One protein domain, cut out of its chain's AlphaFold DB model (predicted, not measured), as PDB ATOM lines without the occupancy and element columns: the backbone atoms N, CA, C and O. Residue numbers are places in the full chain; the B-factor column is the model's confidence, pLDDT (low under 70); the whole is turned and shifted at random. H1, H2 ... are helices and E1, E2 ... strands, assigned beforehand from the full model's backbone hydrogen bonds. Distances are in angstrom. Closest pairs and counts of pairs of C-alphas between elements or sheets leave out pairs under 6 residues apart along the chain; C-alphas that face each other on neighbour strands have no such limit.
ATOM      1  N   VAL A 152      19.069   5.705 -39.216       86.34
ATOM      2  CA  VAL A 152      19.360   6.327 -40.519       86.34
ATOM      3  C   VAL A 152      19.713   7.802 -40.347       86.34
ATOM      4  O   VAL A 152      20.735   8.243 -40.867       86.34
ATOM      5  N   GLU A 153      18.948   8.551 -39.557       88.60
ATOM      6  CA  GLU A 153      19.214   9.967 -39.275       88.60
ATOM      7  C   GLU A 153      20.577  10.166 -38.592       88.60
ATOM      8  O   GLU A 153      21.387  10.985 -39.029       88.60
ATOM      9  N   GLY A 154      20.902   9.334 -37.596       88.56
ATOM     10  CA  GLY A 154      22.217   9.348 -36.954       88.56
ATOM     11  C   GLY A 154      23.373   9.010 -37.907       88.56
ATOM     12  O   GLY A 154      24.484   9.519 -37.734       88.56
ATOM     13  N   GLN A 155      23.134   8.182 -38.931       83.94
ATOM     14  CA  GLN A 155      24.112   7.915 -39.993       83.94
ATOM     15  C   GLN A 155      24.275   9.111 -40.931       83.94
ATOM     16  O   GLN A 155      25.414   9.516 -41.161       83.94
ATOM     17  N   LYS A 156      23.171   9.715 -41.396       86.97
ATOM     18  CA  LYS A 156      23.194  10.925 -42.235       86.97
ATOM     19  C   LYS A 156      23.940  12.069 -41.539       86.97
ATOM     20  O   LYS A 156      24.844  12.659 -42.125       86.97
ATOM     21  N   MET A 157      23.659  12.315 -40.257       88.48
ATOM     22  CA  MET A 157      24.345  13.341 -39.455       88.48
ATOM     23  C   MET A 157      25.849  13.074 -39.300       88.48
ATOM     24  O   MET A 157      26.661  14.003 -39.329       88.48
ATOM     25  N   ARG A 158      26.252  11.805 -39.147       88.16
ATOM     26  CA  ARG A 158      27.672  11.429 -39.064       88.16
ATOM     27  C   ARG A 158      28.389  11.625 -40.398       88.16
ATOM     28  O   ARG A 158      29.462  12.227 -40.397       88.16
ATOM     29  N   ASP A 159      27.800  11.170 -41.503       88.11
ATOM     30  CA  ASP A 159      28.378  11.333 -42.843       88.11
ATOM     31  C   ASP A 159      28.480  12.820 -43.222       88.11
ATOM     32  O   ASP A 159      29.541  13.271 -43.648       88.11
ATOM     33  N   ALA A 160      27.455  13.630 -42.930       89.34
ATOM     34  CA  ALA A 160      27.500  15.081 -43.119       89.34
ATOM     35  C   ALA A 160      28.640  15.744 -42.323       89.34
ATOM     36  O   ALA A 160      29.366  16.592 -42.850       89.34
ATOM     37  N   ARG A 161      28.856  15.331 -41.064       90.37
ATOM     38  CA  ARG A 161      29.966  15.828 -40.232       90.37
ATOM     39  C   ARG A 161      31.330  15.446 -40.806       90.37
ATOM     40  O   ARG A 161      32.244  16.270 -40.781       90.37
ATOM     41  N   GLU A 162      31.490  14.220 -41.299       89.30
ATOM     42  CA  GLU A 162      32.732  13.755 -41.930       89.30
ATOM     43  C   GLU A 162      33.000  14.481 -43.256       89.30
ATOM     44  O   GLU A 162      34.099  15.007 -43.444       89.30
ATOM     45  N   ARG A 163      31.988  14.620 -44.125       87.77
ATOM     46  CA  ARG A 163      32.072  15.419 -45.362       87.77
ATOM     47  C   ARG A 163      32.464  16.869 -45.072       87.77
ATOM     48  O   ARG A 163      33.334  17.416 -45.743       87.77
ATOM     49  N   ALA A 164      31.896  17.491 -44.035       89.70
ATOM     50  CA  ALA A 164      32.238  18.862 -43.651       89.70
ATOM     51  C   ALA A 164      33.697  19.011 -43.178       89.70
ATOM     52  O   ALA A 164      34.339  20.010 -43.508       89.70
ATOM     53  N   LYS A 165      34.237  18.033 -42.431       90.34
ATOM     54  CA  LYS A 165      35.659  18.017 -42.037       90.34
ATOM     55  C   LYS A 165      36.574  17.950 -43.257       90.34
ATOM     56  O   LYS A 165      37.517  18.731 -43.349       90.34
ATOM     57  N   LEU A 166      36.258  17.061 -44.198       89.82
ATOM     58  CA  LEU A 166      37.016  16.898 -45.435       89.82
ATOM     59  C   LEU A 166      36.957  18.147 -46.307       89.82
ATOM     60  O   LEU A 166      37.998  18.623 -46.740       89.82
ATOM     61  N   ARG A 167      35.772  18.747 -46.474       88.30
ATOM     62  CA  ARG A 167      35.620  20.009 -47.208       88.30
ATOM     63  C   ARG A 167      36.499  21.111 -46.618       88.30
ATOM     64  O   ARG A 167      37.232  21.748 -47.360       88.30
ATOM     65  N   GLN A 197      43.922  18.080 -54.733       86.70
ATOM     66  CA  GLN A 197      44.952  17.042 -54.688       86.70
ATOM     67  C   GLN A 197      45.489  16.890 -53.259       86.70
ATOM     68  O   GLN A 197      45.664  17.870 -52.536       86.70
ATOM     69  N   VAL A 198      45.744  15.651 -52.841       87.91
ATOM     70  CA  VAL A 198      46.316  15.302 -51.534       87.91
ATOM     71  C   VAL A 198      47.462  14.330 -51.760       87.91
ATOM     72  O   VAL A 198      47.332  13.418 -52.568       87.91
ATOM     73  N   VAL A 199      48.565  14.486 -51.035       89.23
ATOM     74  CA  VAL A 199      49.675  13.526 -51.055       89.23
ATOM     75  C   VAL A 199      49.642  12.714 -49.762       89.23
ATOM     76  O   VAL A 199      49.638  13.292 -48.676       89.23
ATOM     77  N   ILE A 200      49.588  11.386 -49.870       87.12
ATOM     78  CA  ILE A 200      49.597  10.453 -48.733       87.12
ATOM     79  C   ILE A 200      50.779   9.513 -48.938       87.12
ATOM     80  O   ILE A 200      50.832   8.826 -49.953       87.12
ATOM     81  N   GLU A 201      51.733   9.513 -48.004       85.58
ATOM     82  CA  GLU A 201      52.956   8.687 -48.077       85.58
ATOM     83  C   GLU A 201      53.705   8.825 -49.420       85.58
ATOM     84  O   GLU A 201      54.199   7.860 -49.989       85.58
ATOM     85  N   GLY A 202      53.765  10.050 -49.959       82.44
ATOM     86  CA  GLY A 202      54.427  10.351 -51.236       82.44
ATOM     87  C   GLY A 202      53.595  10.044 -52.486       82.44
ATOM     88  O   GLY A 202      53.992  10.435 -53.579       82.44
ATOM     89  N   ILE A 203      52.421   9.426 -52.341       86.32
ATOM     90  CA  ILE A 203      51.538   9.079 -53.457       86.32
ATOM     91  C   ILE A 203      50.490  10.187 -53.641       86.32
ATOM     92  O   ILE A 203      49.769  10.512 -52.689       86.32
ATOM     93  N   PRO A 204      50.381  10.794 -54.836       89.36
ATOM     94  CA  PRO A 204      49.371  11.803 -55.116       89.36
ATOM     95  C   PRO A 204      47.992  11.173 -55.344       89.36
ATOM     96  O   PRO A 204      47.846  10.188 -56.064       89.36
ATOM     97  N   PHE A 205      46.959  11.788 -54.777       90.35
ATOM     98  CA  PHE A 205      45.564  11.413 -54.972       90.35
ATOM     99  C   PHE A 205      44.716  12.625 -55.361       90.35
ATOM    100  O   PHE A 205      44.818  13.686 -54.744       90.35
ATOM    101  N   ALA A 206      43.824  12.452 -56.335       90.49
ATOM    102  CA  ALA A 206      42.760  13.398 -56.653       90.49
ATOM    103  C   ALA A 206      41.520  13.117 -55.795       90.49
ATOM    104  O   ALA A 206      41.061  11.979 -55.679       90.49
ATOM    105  N   VAL A 207      40.945  14.155 -55.197       90.38
ATOM    106  CA  VAL A 207      39.710  14.050 -54.417       90.38
ATOM    107  C   VAL A 207      38.511  13.978 -55.363       90.38
ATOM    108  O   VAL A 207      38.284  14.884 -56.157       90.38
ATOM    109  N   ALA A 208      37.697  12.933 -55.227       87.38
ATOM    110  CA  ALA A 208      36.472  12.723 -55.993       87.38
ATOM    111  C   ALA A 208      35.239  12.594 -55.082       87.38
ATOM    112  O   ALA A 208      35.344  12.383 -53.866       87.38
ATOM    113  N   LYS A 209      34.046  12.714 -55.684       82.97
ATOM    114  CA  LYS A 209      32.737  12.456 -55.051       82.97
ATOM    115  C   LYS A 209      32.590  13.144 -53.680       82.97
ATOM    116  O   LYS A 209      32.342  12.499 -52.657       82.97
ATOM    117  N   ASN A 210      32.835  14.456 -53.636       81.90
ATOM    118  CA  ASN A 210      32.759  15.289 -52.424       81.90
ATOM    119  C   ASN A 210      33.639  14.801 -51.249       81.90
ATOM    120  O   ASN A 210      33.270  14.933 -50.080       81.90
ATOM    121  N   GLY A 211      34.800  14.203 -51.546       84.74
ATOM    122  CA  GLY A 211      35.725  13.675 -50.537       84.74
ATOM    123  C   GLY A 211      35.445  12.239 -50.106       84.74
ATOM    124  O   GLY A 211      36.028  11.759 -49.139       84.74
ATOM    125  N   SER A 212      34.528  11.550 -50.776       87.47
ATOM    126  CA  SER A 212      34.174  10.165 -50.446       87.47
ATOM    127  C   SER A 212      35.152   9.154 -51.052       87.47
ATOM    128  O   SER A 212      35.317   8.070 -50.489       87.47
ATOM    129  N   LYS A 213      35.831   9.534 -52.141       91.75
ATOM    130  CA  LYS A 213      36.835   8.739 -52.858       91.75
ATOM    131  C   LYS A 213      38.092   9.581 -53.086       91.75
ATOM    132  O   LYS A 213      37.985  10.748 -53.457       91.75
ATOM    133  N   LEU A 214      39.269   8.999 -52.884       91.44
ATOM    134  CA  LEU A 214      40.550   9.557 -53.313       91.44
ATOM    135  C   LEU A 214      41.103   8.644 -54.406       91.44
ATOM    136  O   LEU A 214      41.359   7.461 -54.167       91.44
ATOM    137  N   MET A 215      41.220   9.186 -55.611       89.65
ATOM    138  CA  MET A 215      41.691   8.474 -56.794       89.65
ATOM    139  C   MET A 215      43.198   8.603 -56.884       89.65
ATOM    140  O   MET A 215      43.711   9.719 -56.874       89.65
ATOM    141  N   LYS A 216      43.904   7.480 -56.954       88.23
ATOM    142  CA  LYS A 216      45.358   7.483 -57.094       88.23
ATOM    143  C   LYS A 216      45.747   8.115 -58.432       88.23
ATOM    144  O   LYS A 216      45.196   7.742 -59.463       88.23
ATOM    145  N   LEU A 217      46.672   9.068 -58.411       84.27
ATOM    146  CA  LEU A 217      47.242   9.654 -59.621       84.27
ATOM    147  C   LEU A 217      48.565   8.941 -59.954       84.27
ATOM    148  O   LEU A 217      49.359   8.693 -59.040       84.27
ATOM    149  N   PRO A 218      48.834   8.619 -61.231       72.90
ATOM    150  CA  PRO A 218      50.160   8.181 -61.648       72.90
ATOM    151  C   PRO A 218      51.166   9.314 -61.396       72.90
ATOM    152  O   PRO A 218      50.855  10.491 -61.598       72.90
ATOM    153  N   SER A 219      52.360   8.982 -60.896       58.92
ATOM    154  CA  SER A 219      53.374   9.997 -60.585       58.92
ATOM    155  C   SER A 219      53.785  10.743 -61.855       58.92
ATOM    156  O   SER A 219      54.248  10.135 -62.820       58.92
ATOM    157  N   THR A 254      49.939   1.772 -51.894       87.35
ATOM    158  CA  THR A 254      49.012   2.623 -51.142       87.35
ATOM    159  C   THR A 254      48.738   2.021 -49.761       87.35
ATOM    160  O   THR A 254      48.537   0.811 -49.636       87.35
ATOM    161  N   PRO A 255      48.720   2.829 -48.688       89.86
ATOM    162  CA  PRO A 255      48.528   2.301 -47.344       89.86
ATOM    163  C   PRO A 255      47.134   1.686 -47.193       89.86
ATOM    164  O   PRO A 255      46.138   2.273 -47.620       89.86
ATOM    165  N   LYS A 256      47.038   0.531 -46.514       88.68
ATOM    166  CA  LYS A 256      45.755  -0.164 -46.251       88.68
ATOM    167  C   LYS A 256      44.711   0.749 -45.606       88.68
ATOM    168  O   LYS A 256      43.520   0.653 -45.899       88.68
ATOM    169  N   THR A 257      45.164   1.649 -44.733       91.12
ATOM    170  CA  THR A 257      44.329   2.696 -44.148       91.12
ATOM    171  C   THR A 257      45.074   4.018 -44.096       91.12
ATOM    172  O   THR A 257      46.234   4.036 -43.701       91.12
ATOM    173  N   ALA A 258      44.383   5.119 -44.376       91.80
ATOM    174  CA  ALA A 258      44.932   6.469 -44.265       91.80
ATOM    175  C   ALA A 258      43.976   7.394 -43.503       91.80
ATOM    176  O   ALA A 258      42.768   7.155 -43.458       91.80
ATOM    177  N   VAL A 259      44.497   8.463 -42.898       93.56
ATOM    178  CA  VAL A 259      43.683   9.497 -42.241       93.56
ATOM    179  C   VAL A 259      43.923  10.835 -42.927       93.56
ATOM    180  O   VAL A 259      45.032  11.352 -42.907       93.56
ATOM    181  N   VAL A 260      42.866  11.420 -43.494       90.14
ATOM    182  CA  VAL A 260      42.908  12.712 -44.197       90.14
ATOM    183  C   VAL A 260      41.881  13.639 -43.559       90.14
ATOM    184  O   VAL A 260      40.720  13.263 -43.407       90.14
ATOM    185  N   GLY A 261      42.292  14.827 -43.103       86.27
ATOM    186  CA  GLY A 261      41.390  15.765 -42.417       86.27
ATOM    187  C   GLY A 261      40.689  15.193 -41.176       86.27
ATOM    188  O   GLY A 261      39.573  15.599 -40.844       86.27
ATOM    189  N   GLY A 262      41.303  14.208 -40.509       89.40
ATOM    190  CA  GLY A 262      40.713  13.506 -39.363       89.40
ATOM    191  C   GLY A 262      39.594  12.519 -39.720       89.40
ATOM    192  O   GLY A 262      38.825  12.132 -38.837       89.40
ATOM    193  N   VAL A 263      39.474  12.125 -40.992       91.39
ATOM    194  CA  VAL A 263      38.551  11.091 -41.481       91.39
ATOM    195  C   VAL A 263      39.359   9.909 -42.012       91.39
ATOM    196  O   VAL A 263      40.367  10.092 -42.690       91.39
ATOM    197  N   LYS A 264      38.936   8.689 -41.666       93.66
ATOM    198  CA  LYS A 264      39.636   7.450 -42.022       93.66
ATOM    199  C   LYS A 264      39.212   6.955 -43.403       93.66
ATOM    200  O   LYS A 264      38.017   6.945 -43.705       93.66
ATOM    201  N   PHE A 265      40.177   6.489 -44.181       93.99
ATOM    202  CA  PHE A 265      40.000   5.886 -45.492       93.99
ATOM    203  C   PHE A 265      40.588   4.475 -45.528       93.99
ATOM    204  O   PHE A 265      41.516   4.178 -44.775       93.99
ATOM    205  N   TYR A 266      40.040   3.632 -46.400       92.36
ATOM    206  CA  TYR A 266      40.468   2.254 -46.638       92.36
ATOM    207  C   TYR A 266      40.839   2.060 -48.100       92.36
ATOM    208  O   TYR A 266      40.168   2.604 -48.981       92.36
ATOM    209  N   ARG A 267      41.908   1.300 -48.331       91.84
ATOM    210  CA  ARG A 267      42.413   0.957 -49.658       91.84
ATOM    211  C   ARG A 267      41.475  -0.015 -50.366       91.84
ATOM    212  O   ARG A 267      40.976  -0.965 -49.766       91.84
ATOM    213  N   SER A 268      41.251   0.233 -51.647       89.54
ATOM    214  CA  SER A 268      40.627  -0.714 -52.562       89.54
ATOM    215  C   SER A 268      41.682  -1.529 -53.302       89.54
ATOM    216  O   SER A 268      42.859  -1.159 -53.321       89.54
ATOM    217  N   LYS A 269      41.263  -2.607 -53.968       84.98
ATOM    218  CA  LYS A 269      42.159  -3.458 -54.775       84.98
ATOM    219  C   LYS A 269      42.942  -2.676 -55.840       84.98
ATOM    220  O   LYS A 269      44.100  -2.981 -56.095       84.98
ATOM    221  N   ASN A 270      42.355  -1.602 -56.371       84.68
ATOM    222  CA  ASN A 270      42.969  -0.745 -57.396       84.68
ATOM    223  C   ASN A 270      43.892   0.336 -56.797       84.68
ATOM    224  O   ASN A 270      44.442   1.168 -57.513       84.68
ATOM    225  N   GLY A 271      44.034   0.378 -55.470       85.42
ATOM    226  CA  GLY A 271      44.846   1.360 -54.758       85.42
ATOM    227  C   GLY A 271      44.151   2.696 -54.474       85.42
ATOM    228  O   GLY A 271      44.790   3.582 -53.910       85.42
ATOM    229  N   ASN A 272      42.866   2.851 -54.808       91.66
ATOM    230  CA  ASN A 272      42.069   4.021 -54.418       91.66
ATOM    231  C   ASN A 272      41.726   3.970 -52.926       91.66
ATOM    232  O   ASN A 272      41.750   2.911 -52.305       91.66
ATOM    233  N   LEU A 273      41.371   5.113 -52.343       92.07
ATOM    234  CA  LEU A 273      41.014   5.209 -50.928       92.07
ATOM    235  C   LEU A 273      39.557   5.659 -50.765       92.07
ATOM    236  O   LEU A 273      39.165   6.710 -51.270       92.07
ATOM    237  N   TYR A 274      38.762   4.899 -50.010       92.28
ATOM    238  CA  TYR A 274      37.342   5.178 -49.757       92.28
ATOM    239  C   TYR A 274      37.097   5.548 -48.301       92.28
ATOM    240  O   TYR A 274      37.659   4.939 -47.388       92.28
ATOM    241  N   ARG A 275      36.231   6.540 -48.064       92.99
ATOM    242  CA  ARG A 275      35.864   6.957 -46.705       92.99
ATOM    243  C   ARG A 275      35.270   5.772 -45.939       92.99
ATOM    244  O   ARG A 275      34.357   5.103 -46.406       92.99
ATOM    245  N   HIS A 276      35.722   5.562 -44.709       89.81
ATOM    246  CA  HIS A 276      35.272   4.472 -43.837       89.81
ATOM    247  C   HIS A 276      33.746   4.390 -43.667       89.81
ATOM    248  O   HIS A 276      33.201   3.293 -43.565       89.81
ATOM    249  N   GLY A 277      33.052   5.534 -43.640       87.36
ATOM    250  CA  GLY A 277      31.589   5.583 -43.608       87.36
ATOM    251  C   GLY A 277      30.934   4.917 -44.823       87.36
ATOM    252  O   GLY A 277      29.963   4.187 -44.649       87.36
ATOM    253  N   VAL A 278      31.511   5.099 -46.016       86.66
ATOM    254  CA  VAL A 278      31.058   4.488 -47.278       86.66
ATOM    255  C   VAL A 278      31.271   2.976 -47.237       86.66
ATOM    256  O   VAL A 278      30.322   2.224 -47.426       86.66
ATOM    257  N   VAL A 279      32.475   2.531 -46.864       86.05
ATOM    258  CA  VAL A 279      32.811   1.098 -46.747       86.05
ATOM    259  C   VAL A 279      31.893   0.395 -45.739       86.05
ATOM    260  O   VAL A 279      31.366  -0.685 -45.993       86.05
ATOM    261  N   LYS A 280      31.611   1.034 -44.597       84.13
ATOM    262  CA  LYS A 280      30.667   0.500 -43.603       84.13
ATOM    263  C   LYS A 280      29.222   0.466 -44.090       84.13
ATOM    264  O   LYS A 280      28.472  -0.412 -43.665       84.13
ATOM    265  N   ALA A 281      28.800   1.439 -44.893       79.45
ATOM    266  CA  ALA A 281      27.455   1.466 -45.455       79.45
ATOM    267  C   ALA A 281      27.269   0.336 -46.479       79.45
ATOM    268  O   ALA A 281      26.269  -0.379 -46.397       79.45
ATOM    269  N   GLN A 282      28.267   0.110 -47.338       77.92
ATOM    270  CA  GLN A 282      28.317  -1.013 -48.274       77.92
ATOM    271  C   GLN A 282      28.249  -2.354 -47.535       77.92
ATOM    272  O   GLN A 282      27.338  -3.137 -47.779       77.92
ATOM    273  N   GLN A 283      29.108  -2.580 -46.533       72.77
ATOM    274  CA  GLN A 283      29.084  -3.813 -45.730       72.77
ATOM    275  C   GLN A 283      27.705  -4.085 -45.107       72.77
ATOM    276  O   GLN A 283      27.294  -5.235 -44.973       72.77
ATOM    277  N   ARG A 284      26.956  -3.037 -44.741       70.86
ATOM    278  CA  ARG A 284      25.601  -3.167 -44.183       70.86
ATOM    279  C   ARG A 284      24.535  -3.477 -45.228       70.86
ATOM    280  O   ARG A 284      23.604  -4.198 -44.885       70.86
ATOM    281  N   ARG A 285      24.631  -2.912 -46.435       64.61
ATOM    282  CA  ARG A 285      23.643  -3.115 -47.507       64.61
ATOM    283  C   ARG A 285      23.914  -4.380 -48.330       64.61
ATOM    284  O   ARG A 285      22.955  -5.039 -48.704       64.61
ATOM    285  N   GLY A 286      25.180  -4.741 -48.541       56.48
ATOM    286  CA  GLY A 286      25.598  -5.837 -49.422       56.48
ATOM    287  C   GLY A 286      26.171  -7.089 -48.743       56.48
ATOM    288  O   GLY A 286      26.330  -8.101 -49.414       56.48
ATOM    289  N   GLY A 287      26.476  -7.093 -47.434       51.46
ATOM    290  CA  GLY A 287      27.314  -8.187 -46.897       51.46
ATOM    291  C   GLY A 287      27.244  -8.521 -45.408       51.46
ATOM    292  O   GLY A 287      28.011  -9.365 -44.952       51.46
ATOM    293  N   SER A 288      26.343  -7.913 -44.632       53.16
ATOM    294  CA  SER A 288      26.214  -8.176 -43.187       53.16
ATOM    295  C   SER A 288      24.916  -8.896 -42.811       53.16
ATOM    296  O   SER A 288      24.534  -8.915 -41.639       53.16
ATOM    297  N   THR A 289      24.262  -9.561 -43.759       56.28
ATOM    298  CA  THR A 289      23.635 -10.836 -43.405       56.28
ATOM    299  C   THR A 289      24.798 -11.801 -43.314       56.28
ATOM    300  O   THR A 289      25.452 -12.055 -44.321       56.28
TER     301      THR A 289
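What this domain is: This is residues 152 to 167, 197 to 219 and 254 to 289 of the 484 residues of an uncharacterized protein of Sporothrix schenckii (strain ATCC 58251 / de Perez 2211183) (UniProt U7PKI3). Six strands form one antiparallel sheet curled like part of a barrel, nearly closed where edge strands E1 and E4 come near each other, and two helices, H1 and H2, reach away from one side of it, spreading apart like a V. Residues 282 to 287 of H2 stick out free. The printed part has 75 residues, with two named helices and six named strands in the order H1, E1, E2, E3, E4, E5, E6, H2, and a sheet order of E1, E2, E3, E6, E5, E4; the class is mixed, helices and strands. It is compact, with a radius of gyration of the C-alphas of 12.7 A and spans of 39 by 28 by 17 A.

How they stand to each other: H1, residues 152 to 167, is on the sheet but only grazes it, with residues 159 to 166. E1, residues 197 to 200, and E2, residues 203 to 208, form a hairpin, with N 198 and O 205 2.9 A apart. E2 and E3, residues 213 to 216, form the next hairpin, with N 206 and O 215 at 2.8 A; E1, E2 and E3 make a meander, each strand the antiparallel neighbour of the one before. A second meander holds E4, residues 257 to 260, E5, residues 263 to 267, and E6, residues 273 to 275. N 265 and O 258 are 2.8 A apart in the E4 and E5 hairpin, and N 274 and O 266 2.9 A in the E5 and E6 hairpin. E3 and E6 are antiparallel neighbours at 170 degrees, with N 214 and O 273 at 2.8 A. The sheet is strongly twisted, and the closest C-alphas of its edge strands E1 and E4, those of Ile 200 and Ala 258, are 7.6 A apart. H2, residues 276 to 287, is on the sheet but only grazes it, with residues 276 to 279. The closest C-alphas of H2 and E5 are those of His 276 and Phe 265, 5.2 A apart. H1 and H2 are close but not clearly touching, with the C-alphas of Asp 159 and Gly 277, their closest, 6.6 A apart. They run opposite ways at a tilt of 36 degrees, only just steep. In H1 and H2, every O i to N i+4 pair is within hydrogen-bond range.

Where its parts are: H1 begins at C-alpha 152, (19.360, 6.327, -40.519), and is 22.3 A long. E1 measures 10.0 A, E2 15.7 A, E3 9.6 A, E4 10.1 A, E5 13.6 A and E6 6.9 A. C-alpha 203, where E2 begins, is at (51.538, 9.079, -53.457). H2 is 15.3 A long and ends at C-alpha 287, (27.314, -8.187, -46.897).

The domain as a whole: The two C-alphas farthest apart, those of Glu 153 and Ser 219, are 40.3 A apart. Residues 168 to 196 are not printed, with 12.3 A between C-alphas 167 and 197; residues 220 to 253 are not printed, with 12.8 A between C-alphas 219 and 254. Of the links that are printed whole, each is tight. The mean pLDDT of the printed part is 85.1, and residue 219 and residues 285 to 289 are under 70.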